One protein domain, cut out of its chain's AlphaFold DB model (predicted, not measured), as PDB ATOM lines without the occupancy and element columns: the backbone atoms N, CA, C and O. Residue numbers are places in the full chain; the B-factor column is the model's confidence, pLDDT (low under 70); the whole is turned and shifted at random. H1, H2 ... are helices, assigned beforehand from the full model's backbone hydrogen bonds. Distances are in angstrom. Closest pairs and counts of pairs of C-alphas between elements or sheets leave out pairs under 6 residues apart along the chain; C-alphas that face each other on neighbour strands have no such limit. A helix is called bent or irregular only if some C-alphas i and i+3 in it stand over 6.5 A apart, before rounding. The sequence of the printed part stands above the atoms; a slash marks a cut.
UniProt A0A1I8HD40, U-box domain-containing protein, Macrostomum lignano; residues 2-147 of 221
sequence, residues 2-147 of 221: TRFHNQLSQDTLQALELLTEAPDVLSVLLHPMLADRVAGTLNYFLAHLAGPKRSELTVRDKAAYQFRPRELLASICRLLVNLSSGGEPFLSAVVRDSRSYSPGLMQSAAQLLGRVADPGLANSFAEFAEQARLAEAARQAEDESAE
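AT A GLANCE: This is residues 2 to 147 of the 221 residues of the protein "U-box domain-containing protein" of Macrostomum lignano (UniProt A0A1I8HD40). Two helices side by side, H3 and H5, make the core of a compact helical body; H1 packs along H5, and a hairpin of H7 and the long H8 crosses the core pair. H6 packs on H3 and H8, and residues 140 to 147 of H8 stick out as an arm. The printed part has 146 residues with eight named helices, H1 to H8 in chain order, and no named strand: all helix. The radius of gyration of the C-alphas is 15.5 A, and the spans are 53 by 35 by 28 A, only just elongated.

HOW THE PARTS SIT: H1, residues 2 to 21, touches H5, residues 69 to 84, at a shallow tilt of 27 degrees, the same way; the closest C-alphas, of Thr 20 and Asn 82, are 5.9 A apart. H2, residues 23 to 29, touches H1 only at the corner, and only just, with 3 pairs of C-alphas within 8 A; the closest are those of Thr 20 and Leu 26, 5.5 A. H3, residues 32 to 50, touches H5 at a shallow tilt of 30 degrees, opposite ways, closest at the C-alphas of Leu 42 and Ile 76, 6.4 A. H4, residues 52 to 57, touches H3 only at the corner, by residues 47 to 49 of H3 alone, closest at the C-alphas of His 48 and Arg 54, 5.2 A. H6, residues 88 to 96, touches H3 at a steep tilt of 52 degrees, closest at the C-alphas of Asp 36 and Ala 93, 4.9 A. H7, residues 103 to 113, touches residues 46 to 50 of H3 alone, closest at the C-alphas of Ala 50 and Ala 109, 5.2 A. H7 and H8, residues 119 to 147, form a hairpin at a shallow tilt of 2 degrees; H8 touches H7 with residues 122 to 133 alone, closest at the C-alphas of Met 106 and Ala 129, 5.4 A. H8 touches H5 with residues 121 to 128 alone, at a steep tilt of 60 degrees, closest at the C-alphas of Val 81 and Phe 125, 6.0 A. H1 and H8 are apart. Each O i to N i+4 pair is within hydrogen-bond range in H1, H5, H6, H7 and H8, against 2 of 3 in H2, 13 of 15 in H3 and 0 of 2 in H4, where 2 of 3 O i to N i+3 pairs are.

IN THESE COORDINATES: H1 begins at C-alpha 2, (263.703, 250.046, 295.343), and is 28.9 A long. H3 is 26.6 A long and only just irregular, C-alphas 33 and 36 being 6.8 A apart; H4 is irregular, with 7.3 A between C-alphas 52 and 55. H5 is 22.4 A long, and H8, 42.1 A, ends at C-alpha 147, (260.649, 297.738, 298.768).

THE WHOLE: The C-alphas of Ala 64 and Glu 147 are the two farthest apart, at 53.2 A. The printed part has no cut, and the link from H4 to H5, 11 residues, is long. Residues 145 to 146 are under 70 in pLDDT.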
ATOM      1  N   THR A   2     263.169 248.937 296.177       83.06
ATOM      2  CA  THR A   2     263.703 250.046 295.343       83.06
ATOM      3  C   THR A   2     263.442 249.904 293.842       83.06
ATOM      4  O   THR A   2     262.976 250.843 293.210       83.06
ATOM      5  N   ARG A   3     263.672 248.714 293.270       85.19
ATOM      6  CA  ARG A   3     263.384 248.441 291.853       85.19
ATOM      7  C   ARG A   3     261.910 248.662 291.496       85.19
ATOM      8  O   ARG A   3     261.614 249.268 290.477       85.19
ATOM      9  N   PHE A   4     261.001 248.194 292.352       87.56
ATOM     10  CA  PHE A   4     259.562 248.351 292.147       87.56
ATOM     11  C   PHE A   4     259.155 249.829 292.161       87.56
ATOM     12  O   PHE A   4     258.411 250.255 291.289       87.56
ATOM     13  N   HIS A   5     259.697 250.625 293.090       86.75
ATOM     14  CA  HIS A   5     259.441 252.066 293.111       86.75
ATOM     15  C   HIS A   5     259.959 252.770 291.856       86.75
ATOM     16  O   HIS A   5     259.235 253.585 291.305       86.75
ATOM     17  N   ASN A   6     261.150 252.420 291.360       87.19
ATOM     18  CA  ASN A   6     261.674 253.014 290.127       87.19
ATOM     19  C   ASN A   6     260.821 252.670 288.900       87.19
ATOM     20  O   ASN A   6     260.579 253.549 288.078       87.19
ATOM     21  N   GLN A   7     260.332 251.429 288.798       87.12
ATOM     22  CA  GLN A   7     259.415 251.043 287.725       87.12
ATOM     23  C   GLN A   7     258.092 251.810 287.829       87.12
ATOM     24  O   GLN A   7     257.665 252.427 286.863       87.12
ATOM     25  N   LEU A   8     257.490 251.855 289.022       89.06
ATOM     26  CA  LEU A   8     256.249 252.593 289.243       89.06
ATOM     27  C   LEU A   8     256.410 254.089 288.936       89.06
ATOM     28  O   LEU A   8     255.512 254.698 288.362       89.06
ATOM     29  N   SER A   9     257.548 254.690 289.295       88.25
ATOM     30  CA  SER A   9     257.854 256.082 288.956       88.25
ATOM     31  C   SER A   9     257.942 256.299 287.448       88.25
ATOM     32  O   SER A   9     257.420 257.300 286.970       88.25
ATOM     33  N   GLN A  10     258.553 255.377 286.698       86.94
ATOM     34  CA  GLN A  10     258.591 255.448 285.233       86.94
ATOM     35  C   GLN A  10     257.187 255.381 284.636       86.94
ATOM     36  O   GLN A  10     256.821 256.260 283.861       86.94
ATOM     37  N   ASP A  11     256.384 254.405 285.061       89.12
ATOM     38  CA  ASP A  11     255.018 254.225 284.565       89.12
ATOM     39  C   ASP A  11     254.146 255.453 284.902       89.12
ATOM     40  O   ASP A  11     253.360 255.922 284.078       89.12
ATOM     41  N   THR A  12     254.334 256.032 286.095       90.19
ATOM     42  CA  THR A  12     253.639 257.255 286.531       90.19
ATOM     43  C   THR A  12     254.024 258.455 285.669       90.19
ATOM     44  O   THR A  12     253.152 259.210 285.251       90.19
ATOM     45  N   LEU A  13     255.315 258.646 285.390       91.00
ATOM     46  CA  LEU A  13     255.783 259.758 284.561       91.00
ATOM     47  C   LEU A  13     255.306 259.626 283.123       91.00
ATOM     48  O   LEU A  13     254.854 260.609 282.554       91.00
ATOM     49  N   GLN A  14     255.324 258.415 282.572       89.38
ATOM     50  CA  GLN A  14     254.803 258.163 281.236       89.38
ATOM     51  C   GLN A  14     253.300 258.463 281.151       89.38
ATOM     52  O   GLN A  14     252.851 259.087 280.193       89.38
ATOM     53  N   ALA A  15     252.519 258.067 282.161       90.81
ATOM     54  CA  ALA A  15     251.104 258.417 282.228       90.81
ATOM     55  C   ALA A  15     250.901 259.938 282.327       90.81
ATOM     56  O   ALA A  15     250.064 260.488 281.618       90.81
ATOM     57  N   LEU A  16     251.682 260.628 283.164       90.25
ATOM     58  CA  LEU A  16     251.621 262.086 283.282       90.25
ATOM     59  C   LEU A  16     252.007 262.787 281.976       90.25
ATOM     60  O   LEU A  16     251.336 263.741 281.603       90.25
ATOM     61  N   GLU A  17     253.030 262.311 281.264       90.56
ATOM     62  CA  GLU A  17     253.426 262.858 279.961       90.56
ATOM     63  C   GLU A  17     252.244 262.807 278.988       90.56
ATOM     64  O   GLU A  17     251.836 263.852 278.484       90.56
ATOM     65  N   LEU A  18     251.612 261.637 278.843       89.12
ATOM     66  CA  LEU A  18     250.429 261.455 277.996       89.12
ATOM     67  C   LEU A  18     249.264 262.367 278.405       89.12
ATOM     68  O   LEU A  18     248.577 262.924 277.552       89.12
ATOM     69  N   LEU A  19     249.038 262.545 279.709       88.88
ATOM     70  CA  LEU A  19     247.994 263.437 280.216       88.88
ATOM     71  C   LEU A  19     248.297 264.906 279.894       88.88
ATOM     72  O   LEU A  19     247.388 265.649 279.542       88.88
ATOM     73  N   THR A  20     249.558 265.327 279.979       88.94
ATOM     74  CA  THR A  20     249.960 266.708 279.664       88.94
ATOM     75  C   THR A  20     249.974 267.028 278.171       88.94
ATOM     76  O   THR A  20     250.028 268.197 277.810       88.94
ATOM     77  N   GLU A  21     249.902 266.029 277.293       86.44
ATOM     78  CA  GLU A  21     249.732 266.244 275.850       86.44
ATOM     79  C   GLU A  21     248.266 266.525 275.469       86.44
ATOM     80  O   GLU A  21     247.998 267.059 274.394       86.44
ATOM     81  N   ALA A  22     247.310 266.201 276.348       86.44
ATOM     82  CA  ALA A  22     245.886 266.433 276.130       86.44
ATOM     83  C   ALA A  22     245.450 267.813 276.679       86.44
ATOM     84  O   ALA A  22     245.456 268.009 277.901       86.44
ATOM     85  N   PRO A  23     244.993 268.759 275.830       78.38
ATOM     86  CA  PRO A  23     244.623 270.115 276.258       78.38
ATOM     87  C   PRO A  23     243.562 270.167 277.365       78.38
ATOM     88  O   PRO A  23     243.657 270.978 278.287       78.38
ATOM     89  N   ASP A  24     242.582 269.262 277.321       79.44
ATOM     90  CA  ASP A  24     241.497 269.220 278.305       79.44
ATOM     91  C   ASP A  24     242.014 268.881 279.712       79.44
ATOM     92  O   ASP A  24     241.525 269.409 280.712       79.44
ATOM     93  N   VAL A  25     243.050 268.043 279.800       80.69
ATOM     94  CA  VAL A  25     243.641 267.607 281.071       80.69
ATOM     95  C   VAL A  25     244.634 268.635 281.607       80.69
ATOM     96  O   VAL A  25     244.722 268.822 282.825       80.69
ATOM     97  N   LEU A  26     245.332 269.353 280.719       82.12
ATOM     98  CA  LEU A  26     246.214 270.456 281.101       82.12
ATOM     99  C   LEU A  26     245.479 271.475 281.975       82.12
ATOM    100  O   LEU A  26     245.995 271.851 283.023       82.12
ATOM    101  N   SER A  27     244.248 271.848 281.614       82.19
ATOM    102  CA  SER A  27     243.452 272.816 282.385       82.19
ATOM    103  C   SER A  27     243.270 272.430 283.865       82.19
ATOM    104  O   SER A  27     243.293 273.294 284.740       82.19
ATOM    105  N   VAL A  28     243.167 271.128 284.165       84.56
ATOM    106  CA  VAL A  28     243.026 270.609 285.533       84.56
ATOM    107  C   VAL A  28     244.344 270.729 286.293       84.56
ATOM    108  O   VAL A  28     244.360 271.220 287.421       84.56
ATOM    109  N   LEU A  29     245.458 270.314 285.684       81.12
ATOM    110  CA  LEU A  29     246.787 270.376 286.311       81.12
ATOM    111  C   LEU A  29     247.267 271.816 286.527       81.12
ATOM    112  O   LEU A  29     248.023 272.087 287.459       81.12
ATOM    113  N   LEU A  30     246.796 272.728 285.680       85.88
ATOM    114  CA  LEU A  30     247.106 274.151 285.708       85.88
ATOM    115  C   LEU A  30     246.165 274.968 286.595       85.88
ATOM    116  O   LEU A  30     246.346 276.178 286.728       85.88
ATOM    117  N   HIS A  31     245.179 274.330 287.229       85.94
ATOM    118  CA  HIS A  31     244.331 275.003 288.198       85.94
ATOM    119  C   HIS A  31     245.200 275.641 289.302       85.94
ATOM    120  O   HIS A  31     246.103 274.966 289.808       85.94
ATOM    121  N   PRO A  32     244.933 276.888 289.743       77.38
ATOM    122  CA  PRO A  32     245.804 277.616 290.674       77.38
ATOM    123  C   PRO A  32     246.176 276.840 291.946       77.38
ATOM    124  O   PRO A  32     247.302 276.913 292.419       77.38
ATOM    125  N   MET A  33     245.251 276.032 292.475       77.31
ATOM    126  CA  MET A  33     245.510 275.206 293.666       77.31
ATOM    127  C   MET A  33     246.471 274.027 293.438       77.31
ATOM    128  O   MET A  33     247.028 273.499 294.400       77.31
ATOM    129  N   LEU A  34     246.628 273.573 292.194       85.50
ATOM    130  CA  LEU A  34     247.474 272.438 291.827       85.50
ATOM    131  C   LEU A  34     248.797 272.891 291.208       85.50
ATOM    132  O   LEU A  34     249.820 272.265 291.487       85.50
ATOM    133  N   ALA A  35     248.794 273.989 290.449       89.56
ATOM    134  CA  ALA A  35     249.952 274.494 289.717       89.56
ATOM    135  C   ALA A  35     251.196 274.661 290.608       89.56
ATOM    136  O   ALA A  35     252.239 274.094 290.290       89.56
ATOM    137  N   ASP A  36     251.077 275.327 291.765       88.75
ATOM    138  CA  ASP A  36     252.194 275.518 292.709       88.75
ATOM    139  C   ASP A  36     252.774 274.185 293.201       88.75
ATOM    140  O   ASP A  36     253.989 273.996 293.297       88.75
ATOM    141  N   ARG A  37     251.898 273.216 293.495       90.25
ATOM    142  CA  ARG A  37     252.314 271.903 293.993       90.25
ATOM    143  C   ARG A  37     252.993 271.082 292.902       90.25
ATOM    144  O   ARG A  37     253.996 270.424 293.182       90.25
ATOM    145  N   VAL A  38     252.454 271.102 291.686       92.00
ATOM    146  CA  VAL A  38     253.029 270.406 290.528       92.00
ATOM    147  C   VAL A  38     254.386 271.012 290.182       92.00
ATOM    148  O   VAL A  38     255.375 270.282 290.125       92.00
ATOM    149  N   ALA A  39     254.457 272.336 290.042       94.38
ATOM    150  CA  ALA A  39     255.679 273.058 289.715       94.38
ATOM    151  C   ALA A  39     256.779 272.817 290.759       94.38
ATOM    152  O   ALA A  39     257.873 272.376 290.405       94.38
ATOM    153  N   GLY A  40     256.471 272.977 292.052       94.25
ATOM    154  CA  GLY A  40     257.429 272.707 293.128       94.25
ATOM    155  C   GLY A  40     257.895 271.246 293.170       94.25
ATOM    156  O   GLY A  40     259.067 270.970 293.425       94.25
ATOM    157  N   THR A  41     257.014 270.290 292.857       94.12
ATOM    158  CA  THR A  41     257.384 268.864 292.788       94.12
ATOM    159  C   THR A  41     258.340 268.587 291.624       94.12
ATOM    160  O   THR A  41     259.348 267.898 291.802       94.12
ATOM    161  N   LEU A  42     258.062 269.134 290.437       95.81
ATOM    162  CA  LEU A  42     258.926 268.971 289.264       95.81
ATOM    163  C   LEU A  42     260.281 269.662 289.465       95.81
ATOM    164  O   LEU A  42     261.315 269.042 289.206       95.81
ATOM    165  N   ASN A  43     260.296 270.882 290.008       96.94
ATOM    166  CA  ASN A  43     261.528 271.596 290.346       96.94
ATOM    167  C   ASN A  43     262.372 270.825 291.363       96.94
ATOM    168  O   ASN A  43     263.585 270.709 291.192       96.94
ATOM    169  N   TYR A  44     261.745 270.252 292.395       95.06
ATOM    170  CA  TYR A  44     262.433 269.428 293.385       95.06
ATOM    171  C   TYR A  44     263.157 268.247 292.728       95.06
ATOM    172  O   TYR A  44     264.349 268.033 292.973       95.06
ATOM    173  N   PHE A  45     262.476 267.485 291.868       93.81
ATOM    174  CA  PHE A  45     263.115 266.361 291.182       93.81
ATOM    175  C   PHE A  45     264.198 266.823 290.205       93.81
ATOM    176  O   PHE A  45     265.275 266.221 290.160       93.81
ATOM    177  N   LEU A  46     263.960 267.921 289.484       95.81
ATOM    178  CA  LEU A  46     264.954 268.515 288.598       95.81
ATOM    179  C   LEU A  46     266.220 268.909 289.374       95.81
ATOM    180  O   LEU A  46     267.326 268.588 288.939       95.81
ATOM    181  N   ALA A  47     266.077 269.508 290.560       95.25
ATOM    182  CA  ALA A  47     267.188 269.875 291.437       95.25
ATOM    183  C   ALA A  47     268.015 268.661 291.887       95.25
ATOM    184  O   ALA A  47     269.243 268.740 291.964       95.25
ATOM    185  N   HIS A  48     267.377 267.513 292.124       92.81
ATOM    186  CA  HIS A  48     268.085 266.280 292.475       92.81
ATOM    187  C   HIS A  48     268.810 265.649 291.280       92.81
ATOM    188  O   HIS A  48     269.800 264.952 291.475       92.81
ATOM    189  N   LEU A  49     268.366 265.898 290.046       92.38
ATOM    190  CA  LEU A  49     268.962 265.311 288.837       92.38
ATOM    191  C   LEU A  49     270.032 266.200 288.196       92.38
ATOM    192  O   LEU A  49     271.052 265.696 287.719       92.38
ATOM    193  N   ALA A  50     269.809 267.513 288.190       94.00
ATOM    194  CA  ALA A  50     270.636 268.501 287.503       94.00
ATOM    195  C   ALA A  50     271.337 269.489 288.452       94.00
ATOM    196  O   ALA A  50     272.195 270.254 288.005       94.00
ATOM    197  N   GLY A  51     271.011 269.469 289.745       90.62
ATOM    198  CA  GLY A  51     271.604 270.344 290.753       90.62
ATOM    199  C   GLY A  51     272.811 269.743 291.488       90.62
ATOM    200  O   GLY A  51     273.298 268.657 291.149       90.62
ATOM    201  N   PRO A  52     273.303 270.434 292.536       86.31
ATOM    202  CA  PRO A  52     274.502 270.040 293.284       86.31
ATOM    203  C   PRO A  52     274.404 268.649 293.922       86.31
ATOM    204  O   PRO A  52     275.401 267.934 294.011       86.31
ATOM    205  N   LYS A  53     273.190 268.240 294.311       83.12
ATOM    206  CA  LYS A  53     272.909 266.959 294.975       83.12
ATOM    207  C   LYS A  53     272.859 265.755 294.032       83.12
ATOM    208  O   LYS A  53     272.655 264.637 294.487       83.12
ATOM    209  N   ARG A  54     273.093 265.920 292.724       83.62
ATOM    210  CA  ARG A  54     273.028 264.805 291.755       83.62
ATOM    211  C   ARG A  54     273.959 263.633 292.075       83.62
ATOM    212  O   ARG A  54     273.707 262.507 291.652       83.62
ATOM    213  N   SER A  55     275.051 263.891 292.796       82.50
ATOM    214  CA  SER A  55     275.985 262.859 293.249       82.50
ATOM    215  C   SER A  55     275.339 261.891 294.243       82.50
ATOM    216  O   SER A  55     275.700 260.715 294.230       82.50
ATOM    217  N   GLU A  56     274.344 262.332 295.018       84.06
ATOM    218  CA  GLU A  56     273.586 261.508 295.972       84.06
ATOM    219  C   GLU A  56     272.794 260.391 295.268       84.06
ATOM    220  O   GLU A  56     272.559 259.333 295.844       84.06
ATOM    221  N   LEU A  57     272.459 260.570 293.985       79.88
ATOM    222  CA  LEU A  57     271.778 259.568 293.156       79.88
ATOM    223  C   LEU A  57     272.747 258.567 292.493       79.88
ATOM    224  O   LEU A  57     272.370 257.796 291.601       79.88
ATOM    225  N   THR A  58     274.021 258.564 292.891       77.62
ATOM    226  CA  THR A  58     275.025 257.648 292.338       77.62
ATOM    227  C   THR A  58     274.980 256.304 293.056       77.62
ATOM    228  O   THR A  58     275.513 256.139 294.147       77.62
ATOM    229  N   VAL A  59     274.395 255.306 292.398       82.25
ATOM    230  CA  VAL A  59     274.416 253.902 292.840       82.25
ATOM    231  C   VAL A  59     275.361 253.063 291.975       82.25
ATOM    232  O   VAL A  59     275.503 253.328 290.778       82.25
ATOM    233  N   ARG A  60     276.008 252.054 292.584       77.38
ATOM    234  CA  ARG A  60     277.013 251.186 291.929       77.38
ATOM    235  C   ARG A  60     276.451 250.422 290.727       77.38
ATOM    236  O   ARG A  60     277.123 250.339 289.709       77.38
ATOM    237  N   ASP A  61     275.225 249.914 290.838       83.12
ATOM    238  CA  ASP A  61     274.533 249.208 289.756       83.12
ATOM    239  C   ASP A  61     273.142 249.810 289.533       83.12
ATOM    240  O   ASP A  61     272.158 249.434 290.165       83.12
ATOM    241  N   LYS A  62     273.064 250.791 288.632       81.06
ATOM    242  CA  LYS A  62     271.806 251.466 288.274       81.06
ATOM    243  C   LYS A  62     270.810 250.514 287.604       81.06
ATOM    244  O   LYS A  62     269.602 250.666 287.792       81.06
ATOM    245  N   ALA A  63     271.304 249.530 286.851       80.38
ATOM    246  CA  ALA A  63     270.476 248.604 286.088       80.38
ATOM    247  C   ALA A  63     269.745 247.617 287.006       80.38
ATOM    248  O   ALA A  63     268.549 247.388 286.812       80.38
ATOM    249  N   ALA A  64     270.411 247.125 288.056       84.25
ATOM    250  CA  ALA A  64     269.794 246.258 289.064       84.25
ATOM    251  C   ALA A  64     268.550 246.886 289.719       84.25
ATOM    252  O   ALA A  64     267.601 246.181 290.077       84.25
ATOM    253  N   TYR A  65     268.523 248.216 289.834       83.31
ATOM    254  CA  TYR A  65     267.394 248.959 290.391       83.31
ATOM    255  C   TYR A  65     266.451 249.540 289.334       83.31
ATOM    256  O   TYR A  65     265.526 250.244 289.719       83.31
ATOM    257  N   GLN A  66     266.667 249.291 288.037       83.69
ATOM    258  CA  GLN A  66     265.956 249.971 286.941       83.69
ATOM    259  C   GLN A  66     265.998 251.509 287.063       83.69
ATOM    260  O   GLN A  66     265.104 252.211 286.603       83.69
ATOM    261  N   PHE A  67     267.049 252.058 287.677       87.75
ATOM    262  CA  PHE A  67     267.187 253.497 287.851       87.75
ATOM    263  C   PHE A  67     267.782 254.124 286.589       87.75
ATOM    264  O   PHE A  67     268.968 253.958 286.294       87.75
ATOM    265  N   ARG A  68     266.958 254.858 285.836       88.44
ATOM    266  CA  ARG A  68     267.339 255.476 284.558       88.44
ATOM    267  C   ARG A  68     267.303 257.006 284.659       88.44
ATOM    268  O   ARG A  68     266.371 257.631 284.165       88.44
ATOM    269  N   PRO A  69     268.315 257.644 285.280       88.06
ATOM    270  CA  PRO A  69     268.292 259.081 285.573       88.06
ATOM    271  C   PRO A  69     268.257 259.968 284.323       88.06
ATOM    272  O   PRO A  69     267.772 261.090 284.390       88.06
ATOM    273  N   ARG A  70     268.770 259.479 283.187       90.12
ATOM    274  CA  ARG A  70     268.733 260.209 281.911       90.12
ATOM    275  C   ARG A  70     267.315 260.289 281.345       90.12
ATOM    276  O   ARG A  70     266.888 261.368 280.963       90.12
ATOM    277  N   GLU A  71     266.604 259.162 281.340       90.88
ATOM    278  CA  GLU A  71     265.194 259.097 280.932       90.88
ATOM    279  C   GLU A  71     264.332 259.915 281.894       90.88
ATOM    280  O   GLU A  71     263.550 260.742 281.454       90.88
ATOM    281  N   LEU A  72     264.573 259.785 283.202       91.56
ATOM    282  CA  LEU A  72     263.875 260.559 284.228       91.56
ATOM    283  C   LEU A  72     264.054 262.078 284.051       91.56
ATOM    284  O   LEU A  72     263.083 262.823 284.154       91.56
ATOM    285  N   LEU A  73     265.279 262.538 283.764       94.06
ATOM    286  CA  LEU A  73     265.545 263.944 283.456       94.06
ATOM    287  C   LEU A  73     264.752 264.396 282.224       94.06
ATOM    288  O   LEU A  73     264.099 265.433 282.277       94.06
ATOM    289  N   ALA A  74     264.785 263.614 281.140       95.25
ATOM    290  CA  ALA A  74     264.052 263.934 279.919       95.25
ATOM    291  C   ALA A  74     262.535 264.006 280.160       95.25
ATOM    292  O   ALA A  74     261.907 264.968 279.729       95.25
ATOM    293  N   SER A  75     261.973 263.057 280.912       94.81
ATOM    294  CA  SER A  75     260.562 263.040 281.309       94.81
ATOM    295  C   SER A  75     260.155 264.288 282.088       94.81
ATOM    296  O   SER A  75     259.178 264.947 281.746       94.81
ATOM    297  N   ILE A  76     260.928 264.673 283.107       95.62
ATOM    298  CA  ILE A  76     260.633 265.869 283.913       95.62
ATOM    299  C   ILE A  76     260.729 267.141 283.066       95.62
ATOM    300  O   ILE A  76     259.851 267.998 283.149       95.62
ATOM    301  N   CYS A  77     261.763 267.262 282.228       96.50
ATOM    302  CA  CYS A  77     261.895 268.385 281.303       96.50
ATOM    303  C   CYS A  77     260.716 268.455 280.322       96.50
ATOM    304  O   CYS A  77     260.198 269.543 280.084       96.50
ATOM    305  N   ARG A  78     260.257 267.313 279.794       95.44
ATOM    306  CA  ARG A  78     259.092 267.252 278.903       95.44
ATOM    307  C   ARG A  78     257.813 267.682 279.611       95.44
ATOM    308  O   ARG A  78     257.080 268.490 279.062       95.44
ATOM    309  N   LEU A  79     257.584 267.225 280.843       95.12
ATOM    310  CA  LEU A  79     256.437 267.660 281.646       95.12
ATOM    311  C   LEU A  79     256.442 269.175 281.874       95.12
ATOM    312  O   LEU A  79     255.411 269.815 281.696       95.12
ATOM    313  N   LEU A  80     257.594 269.755 282.224       95.38
ATOM    314  CA  LEU A  80     257.730 271.205 282.394       95.38
ATOM    315  C   LEU A  80     257.410 271.964 281.098       95.38
ATOM    316  O   LEU A  80     256.653 272.931 281.136       95.38
ATOM    317  N   VAL A  81     257.925 271.498 279.954       95.06
ATOM    318  CA  VAL A  81     257.638 272.089 278.636       95.06
ATOM    319  C   VAL A  81     256.156 271.959 278.282       95.06
ATOM    320  O   VAL A  81     255.529 272.960 277.940       95.06
ATOM    321  N   ASN A  82     255.564 270.772 278.425       92.81
ATOM    322  CA  ASN A  82     254.154 270.540 278.109       92.81
ATOM    323  C   ASN A  82     253.246 271.425 278.970       92.81
ATOM    324  O   ASN A  82     252.359 272.094 278.448       92.81
ATOM    325  N   LEU A  83     253.498 271.497 280.280       92.31
ATOM    326  CA  LEU A  83     252.721 272.334 281.197       92.31
ATOM    327  C   LEU A  83     252.919 273.835 280.941       92.31
ATOM    328  O   LEU A  83     251.993 274.614 281.152       92.31
ATOM    329  N   SER A  84     254.082 274.250 280.429       91.06
ATOM    330  CA  SER A  84     254.331 275.652 280.063       91.06
ATOM    331  C   SER A  84     253.455 276.150 278.909       91.06
ATOM    332  O   SER A  84     253.205 277.350 278.810       91.06
ATOM    333  N   SER A  85     252.896 275.242 278.096       86.06
ATOM    334  CA  SER A  85     251.881 275.597 277.090       86.06
ATOM    335  C   SER A  85     250.608 276.191 277.713       86.06
ATOM    336  O   SER A  85     249.871 276.913 277.046       86.06
ATOM    337  N   GLY A  86     250.399 275.962 279.015       79.38
ATOM    338  CA  GLY A  86     249.381 276.596 279.845       79.38
ATOM    339  C   GLY A  86     249.526 278.104 280.042       79.38
ATOM    340  O   GLY A  86     248.638 278.733 280.618       79.38
ATOM    341  N   GLY A  87     250.635 278.684 279.584       81.81
ATOM    342  CA  GLY A  87     250.912 280.109 279.652       81.81
ATOM    343  C   GLY A  87     251.516 280.561 280.980       81.81
ATOM    344  O   GLY A  87     252.097 279.789 281.747       81.81
ATOM    345  N   GLU A  88     251.384 281.863 281.227       83.19
ATOM    346  CA  GLU A  88     252.034 282.578 282.330       83.19
ATOM    347  C   GLU A  88     251.765 281.987 283.731       83.19
ATOM    348  O   GLU A  88     252.737 281.855 284.476       83.19
ATOM    349  N   PRO A  89     250.551 281.507 284.091       85.88
ATOM    350  CA  PRO A  89     250.285 281.016 285.447       85.88
ATOM    351  C   PRO A  89     251.202 279.871 285.897       85.88
ATOM    352  O   PRO A  89     251.651 279.849 287.044       85.88
ATOM    353  N   PHE A  90     251.517 278.926 285.001       91.31
ATOM    354  CA  PHE A  90     252.417 277.821 285.337       91.31
ATOM    355  C   PHE A  90     253.862 278.285 285.465       91.31
ATOM    356  O   PHE A  90     254.566 277.880 286.388       91.31
ATOM    357  N   LEU A  91     254.300 279.157 284.557       93.38
ATOM    358  CA  LEU A  91     255.641 279.727 284.596       93.38
ATOM    359  C   LEU A  91     255.865 280.498 285.904       93.38
ATOM    360  O   LEU A  91     256.872 280.295 286.578       93.38
ATOM    361  N   SER A  92     254.872 281.294 286.304       91.44
ATOM    362  CA  SER A  92     254.811 281.987 287.591       91.44
ATOM    363  C   SER A  92     254.935 281.024 288.780       91.44
ATOM    364  O   SER A  92     255.677 281.299 289.722       91.44
ATOM    365  N   ALA A  93     254.242 279.881 288.748       92.88
ATOM    366  CA  ALA A  93     254.338 278.854 289.789       92.88
ATOM    367  C   ALA A  93     255.731 278.197 289.843       92.88
ATOM    368  O   ALA A  93     256.257 277.936 290.926       92.88
ATOM    369  N   VAL A  94     256.364 277.968 288.684       95.81
ATOM    370  CA  VAL A  94     257.727 277.417 288.583       95.81
ATOM    371  C   VAL A  94     258.750 278.339 289.233       95.81
ATOM    372  O   VAL A  94     259.572 277.853 290.008       95.81
ATOM    373  N   VAL A  95     258.720 279.639 288.934       95.44
ATOM    374  CA  VAL A  95     259.734 280.584 289.439       95.44
ATOM    375  C   VAL A  95     259.512 280.965 290.905       95.44
ATOM    376  O   VAL A  95     260.468 281.208 291.633       95.44
ATOM    377  N   ARG A  96     258.260 280.929 291.381       91.56
ATOM    378  CA  ARG A  96     257.900 281.224 292.778       91.56
ATOM    379  C   ARG A  96     258.409 280.180 293.777       91.56
ATOM    380  O   ARG A  96     258.490 280.474 294.971       91.56
ATOM    381  N   ASP A  97     258.751 278.970 293.330       93.62
ATOM    382  CA  ASP A  97     259.322 277.929 294.192       93.62
ATOM    383  C   ASP A  97     260.768 278.246 294.606       93.62
ATOM    384  O   ASP A  97     261.737 277.677 294.103       93.62
ATOM    385  N   SER A  98     260.909 279.101 295.615       87.88
ATOM    386  CA  SER A  98     262.197 279.518 296.178       87.88
ATOM    387  C   SER A  98     263.031 278.386 296.797       87.88
ATOM    388  O   SER A  98     264.186 278.602 297.162       87.88
ATOM    389  N   ARG A  99     262.477 277.173 296.945       90.62
ATOM    390  CA  ARG A  99     263.170 276.034 297.572       90.62
ATOM    391  C   ARG A  99     264.053 275.276 296.594       90.62
ATOM    392  O   ARG A  99     265.105 274.775 296.993       90.62
ATOM    393  N   SER A 100     263.593 275.133 295.351       94.94
ATOM    394  CA  SER A 100     264.240 274.267 294.360       94.94
ATOM    395  C   SER A 100     264.575 275.003 293.067       94.94
ATOM    396  O   SER A 100     265.569 274.655 292.425       94.94
ATOM    397  N   TYR A 101     263.783 276.002 292.673       96.50
ATOM    398  CA  TYR A 101     264.029 276.758 291.452       96.50
ATOM    399  C   TYR A 101     265.298 277.614 291.562       96.50
ATOM    400  O   TYR A 101     265.572 278.251 292.576       96.50
ATOM    401  N   SER A 102     266.072 277.652 290.479       95.81
ATOM    402  CA  SER A 102     267.050 278.711 290.225       95.81
ATOM    403  C   SER A 102     267.345 278.798 288.724       95.81
ATOM    404  O   SER A 102     267.315 277.766 288.039       95.81
ATOM    405  N   PRO A 103     267.721 279.978 288.196       95.62
ATOM    406  CA  PRO A 103     268.152 280.100 286.803       95.62
ATOM    407  C   PRO A 103     269.317 279.161 286.456       95.62
ATOM    408  O   PRO A 103     269.334 278.534 285.396       95.62
ATOM    409  N   GLY A 104     270.264 278.990 287.387       96.00
ATOM    410  CA  GLY A 104     271.396 278.075 287.224       96.00
ATOM    411  C   GLY A 104     270.981 276.603 287.132       96.00
ATOM    412  O   GLY A 104     271.564 275.850 286.350       96.00
ATOM    413  N   LEU A 105     269.949 276.183 287.876       96.62
ATOM    414  CA  LEU A 105     269.393 274.833 287.760       96.62
ATOM    415  C   LEU A 105     268.803 274.593 286.368       96.62
ATOM    416  O   LEU A 105     269.113 273.572 285.753       96.62
ATOM    417  N   MET A 106     267.995 275.528 285.864       96.88
ATOM    418  CA  MET A 106     267.372 275.413 284.541       96.88
ATOM    419  C   MET A 106     268.426 275.346 283.432       96.88
ATOM    420  O   MET A 106     268.362 274.478 282.561       96.88
ATOM    421  N   GLN A 107     269.467 276.178 283.516       95.31
ATOM    422  CA  GLN A 107     270.584 276.140 282.575       95.31
ATOM    423  C   GLN A 107     271.359 274.811 282.639       95.31
ATOM    424  O   GLN A 107     271.665 274.221 281.602       95.31
ATOM    425  N   SER A 108     271.656 274.311 283.844       95.50
ATOM    426  CA  SER A 108     272.317 273.011 284.043       95.50
ATOM    427  C   SER A 108     271.486 271.867 283.455       95.50
ATOM    428  O   SER A 108     272.013 271.012 282.736       95.50
ATOM    429  N   ALA A 109     270.173 271.874 283.700       96.56
ATOM    430  CA  ALA A 109     269.247 270.900 283.143       96.56
ATOM    431  C   ALA A 109     269.241 270.938 281.608       96.56
ATOM    432  O   ALA A 109     269.402 269.887 280.993       96.56
ATOM    433  N   ALA A 110     269.171 272.122 280.990       95.88
ATOM    434  CA  ALA A 110     269.213 272.273 279.533       95.88
ATOM    435  C   ALA A 110     270.514 271.712 278.923       95.88
ATOM    436  O   ALA A 110     270.481 270.963 277.945       95.88
ATOM    437  N   GLN A 111     271.668 271.989 279.543       94.06
ATOM    438  CA  GLN A 111     272.962 271.456 279.095       94.06
ATOM    439  C   GLN A 111     273.052 269.929 279.208       94.06
ATOM    440  O   GLN A 111     273.646 269.272 278.349       94.06
ATOM    441  N   LEU A 112     272.508 269.351 280.282       94.06
ATOM    442  CA  LEU A 112     272.467 267.900 280.466       94.06
ATOM    443  C   LEU A 112     271.507 267.244 279.472       94.06
ATOM    444  O   LEU A 112     271.839 266.199 278.912       94.06
ATOM    445  N   LEU A 113     270.358 267.874 279.229       94.62
ATOM    446  CA  LEU A 113     269.332 267.396 278.313       94.62
ATOM    447  C   LEU A 113     269.854 267.322 276.875       94.62
ATOM    448  O   LEU A 113     269.688 266.291 276.228       94.62
ATOM    449  N   GLY A 114     270.619 268.325 276.429       92.44
ATOM    450  CA  GLY A 114     271.277 268.320 275.115       92.44
ATOM    451  C   GLY A 114     272.277 267.174 274.889       92.44
ATOM    452  O   GLY A 114     272.698 266.939 273.762       92.44
ATOM    453  N   ARG A 115     272.664 266.434 275.940       91.19
ATOM    454  CA  ARG A 115     273.534 265.244 275.841       91.19
ATOM    455  C   ARG A 115     272.769 263.921 275.878       91.19
ATOM    456  O   ARG A 115     273.390 262.873 275.689       91.19
ATOM    457  N   VAL A 116     271.487 263.936 276.243       89.06
ATOM    458  CA  VAL A 116     270.735 262.716 276.593       89.06
ATOM    459  C   VAL A 116     269.374 262.587 275.916       89.06
ATOM    460  O   VAL A 116     268.865 261.471 275.869       89.06
ATOM    461  N   ALA A 117     268.801 263.677 275.409       89.06
ATOM    462  CA  ALA A 117     267.495 263.709 274.761       89.06
ATOM    463  C   ALA A 117     267.603 264.073 273.274       89.06
ATOM    464  O   ALA A 117     268.680 264.404 272.774       89.06
ATOM    465  N   ASP A 118     266.475 263.992 272.570       91.06
ATOM    466  CA  ASP A 118     266.379 264.449 271.192       91.06
ATOM    467  C   ASP A 118     266.547 265.982 271.092       91.06
ATOM    468  O   ASP A 118     266.224 266.710 272.040       91.06
ATOM    469  N   PRO A 119     267.039 266.501 269.949       92.44
ATOM    470  CA  PRO A 119     267.248 267.937 269.774       92.44
ATOM    471  C   PRO A 119     265.978 268.783 269.923       92.44
ATOM    472  O   PRO A 119     266.076 269.940 270.318       92.44
ATOM    473  N   GLY A 120     264.799 268.224 269.620       95.19
ATOM    474  CA  GLY A 120     263.526 268.935 269.728       95.19
ATOM    475  C   GLY A 120     263.218 269.284 271.178       95.19
ATOM    476  O   GLY A 120     263.104 270.460 271.517       95.19
ATOM    477  N   LEU A 121     263.195 268.274 272.051       94.94
ATOM    478  CA  LEU A 121     262.982 268.477 273.482       94.94
ATOM    479  C   LEU A 121     264.071 269.362 274.108       94.94
ATOM    480  O   LEU A 121     263.764 270.215 274.942       94.94
ATOM    481  N   ALA A 122     265.335 269.184 273.710       95.12
ATOM    482  CA  ALA A 122     266.434 270.006 274.214       95.12
ATOM    483  C   ALA A 122     266.240 271.500 273.897       95.12
ATOM    484  O   ALA A 122     266.429 272.337 274.780       95.12
ATOM    485  N   ASN A 123     265.817 271.824 272.671       96.25
ATOM    486  CA  ASN A 123     265.547 273.199 272.254       96.25
ATOM    487  C   ASN A 123     264.328 273.780 272.979       96.25
ATOM    488  O   ASN A 123     264.437 274.853 273.568       96.25
ATOM    489  N   SER A 124     263.205 273.053 273.027       96.38
ATOM    490  CA  SER A 124     261.997 273.522 273.720       96.38
ATOM    491  C   SER A 124     262.237 273.760 275.212       96.38
ATOM    492  O   SER A 124     261.747 274.732 275.780       96.38
ATOM    493  N   PHE A 125     263.034 272.907 275.862       97.56
ATOM    494  CA  PHE A 125     263.390 273.121 277.262       97.56
ATOM    495  C   PHE A 125     264.342 274.311 277.450       97.56
ATOM    496  O   PHE A 125     264.239 275.015 278.451       97.56
ATOM    497  N   ALA A 126     265.259 274.560 276.512       96.69
ATOM    498  CA  ALA A 126     266.128 275.736 276.562       96.69
ATOM    499  C   ALA A 126     265.328 277.042 276.413       96.69
ATOM    500  O   ALA A 126     265.579 277.998 277.145       96.69
ATOM    501  N   GLU A 127     264.329 277.063 275.527       96.12
ATOM    502  CA  GLU A 127     263.382 278.176 275.401       96.12
ATOM    503  C   GLU A 127     262.595 278.379 276.700       96.12
ATOM    504  O   GLU A 127     262.557 279.489 277.228       96.12
ATOM    505  N   PHE A 128     262.042 277.303 277.272       96.81
ATOM    506  CA  PHE A 128     261.360 277.344 278.568       96.81
ATOM    507  C   PHE A 128     262.262 277.882 279.691       96.81
ATOM    508  O   PHE A 128     261.834 278.724 280.480       96.81
ATOM    509  N   ALA A 129     263.519 277.437 279.753       97.06
ATOM    510  CA  ALA A 129     264.488 277.901 280.740       97.06
ATOM    511  C   ALA A 129     264.737 279.413 280.634       97.06
ATOM    512  O   ALA A 129     264.838 280.090 281.659       97.06
ATOM    513  N   GLU A 130     264.797 279.949 279.412       96.31
ATOM    514  CA  GLU A 130     264.943 281.386 279.187       96.31
ATOM    515  C   GLU A 130     263.677 282.159 279.573       96.31
ATOM    516  O   GLU A 130     263.777 283.183 280.247       96.31
ATOM    517  N   GLN A 131     262.486 281.645 279.245       95.31
ATOM    518  CA  GLN A 131     261.227 282.245 279.705       95.31
ATOM    519  C   GLN A 131     261.155 282.294 281.233       95.31
ATOM    520  O   GLN A 131     260.811 283.326 281.804       95.31
ATOM    521  N   ALA A 132     261.547 281.214 281.912       95.94
ATOM    522  CA  ALA A 132     261.578 281.173 283.370       95.94
ATOM    523  C   ALA A 132     262.579 282.188 283.940       95.94
ATOM    524  O   ALA A 132     262.278 282.865 284.918       95.94
ATOM    525  N   ARG A 133     263.756 282.340 283.317       96.06
ATOM    526  CA  ARG A 133     264.752 283.341 283.726       96.06
ATOM    527  C   ARG A 133     264.204 284.766 283.606       96.06
ATOM    528  O   ARG A 133     264.421 285.573 284.508       96.06
ATOM    529  N   LEU A 134     263.518 285.078 282.507       94.38
ATOM    530  CA  LEU A 134     262.887 286.382 282.294       94.38
ATOM    531  C   LEU A 134     261.750 286.629 283.291       94.38
ATOM    532  O   LEU A 134     261.672 287.719 283.850       94.38
ATOM    533  N   ALA A 135     260.912 285.621 283.551       92.31
ATOM    534  CA  ALA A 135     259.828 285.709 284.525       92.31
ATOM    535  C   ALA A 135     260.348 285.935 285.952       92.31
ATOM    536  O   ALA A 135     259.824 286.789 286.663       92.31
ATOM    537  N   GLU A 136     261.415 285.240 286.360       93.38
ATOM    538  CA  GLU A 136     262.041 285.466 287.668       93.38
ATOM    539  C   GLU A 136     262.663 286.862 287.767       93.38
ATOM    540  O   GLU A 136     262.479 287.536 288.774       93.38
ATOM    541  N   ALA A 137     263.352 287.334 286.723       90.69
ATOM    542  CA  ALA A 137     263.914 288.684 286.710       90.69
ATOM    543  C   ALA A 137     262.819 289.765 286.781       90.69
ATOM    544  O   ALA A 137     262.973 290.749 287.497       90.69
ATOM    545  N   ALA A 138     261.699 289.570 286.075       87.25
ATOM    546  CA  ALA A 138     260.548 290.463 286.158       87.25
ATOM    547  C   ALA A 138     259.937 290.465 287.567       87.25
ATOM    548  O   ALA A 138     259.654 291.531 288.105       87.25
ATOM    549  N   ARG A 139     259.795 289.285 288.186       85.31
ATOM    550  CA  ARG A 139     259.302 289.133 289.560       85.31
ATOM    551  C   ARG A 139     260.222 289.817 290.574       85.31
ATOM    552  O   ARG A 139     259.735 290.538 291.431       85.31
ATOM    553  N   GLN A 140     261.535 289.627 290.457       84.38
ATOM    554  CA  GLN A 140     262.522 290.282 291.320       84.38
ATOM    555  C   GLN A 140     262.489 291.801 291.160       84.38
ATOM    556  O   GLN A 140     262.467 292.505 292.157       84.38
ATOM    557  N   ALA A 141     262.399 292.311 289.931       81.00
ATOM    558  CA  ALA A 141     262.263 293.746 289.695       81.00
ATOM    559  C   ALA A 141     260.953 294.317 290.272       81.00
ATOM    560  O   ALA A 141     260.925 295.463 290.722       81.00
ATOM    561  N   GLU A 142     259.863 293.542 290.262       75.94
ATOM    562  CA  GLU A 142     258.614 293.913 290.940       75.94
ATOM    563  C   GLU A 142     258.773 293.945 292.465       75.94
ATOM    564  O   GLU A 142     258.332 294.911 293.084       75.94
ATOM    565  N   ASP A 143     259.423 292.938 293.054       75.25
ATOM    566  CA  ASP A 143     259.688 292.873 294.496       75.25
ATOM    567  C   ASP A 143     260.612 294.022 294.949       75.25
ATOM    568  O   ASP A 143     260.284 294.728 295.897       75.25
ATOM    569  N   GLU A 144     261.716 294.272 294.237       76.00
ATOM    570  CA  GLU A 144     262.635 295.393 294.494       76.00
ATOM    571  C   GLU A 144     261.931 296.743 294.354       76.00
ATOM    572  O   GLU A 144     262.148 297.655 295.147       76.00
ATOM    573  N   SER A 145     261.046 296.877 293.359       68.75
ATOM    574  CA  SER A 145     260.221 298.077 293.246       68.75
ATOM    575  C   SER A 145     259.359 298.228 294.495       68.75
ATOM    576  O   SER A 145     259.324 299.315 295.057       68.75
ATOM    577  N   ALA A 146     258.711 297.154 294.961       67.50
ATOM    578  CA  ALA A 146     257.847 297.179 296.137       67.50
ATOM    579  C   ALA A 146     258.568 297.575 297.441       67.50
ATOM    580  O   ALA A 146     257.920 298.163 298.303       67.50
ATOM    581  N   GLU A 147     259.874 297.321 297.583       71.69
ATOM    582  CA  GLU A 147     260.649 297.738 298.768       71.69
ATOM    583  C   GLU A 147     260.673 299.266 298.963       71.69
ATOM    584  O   GLU A 147     260.660 299.740 300.098       71.69
TER     585      GLU A 147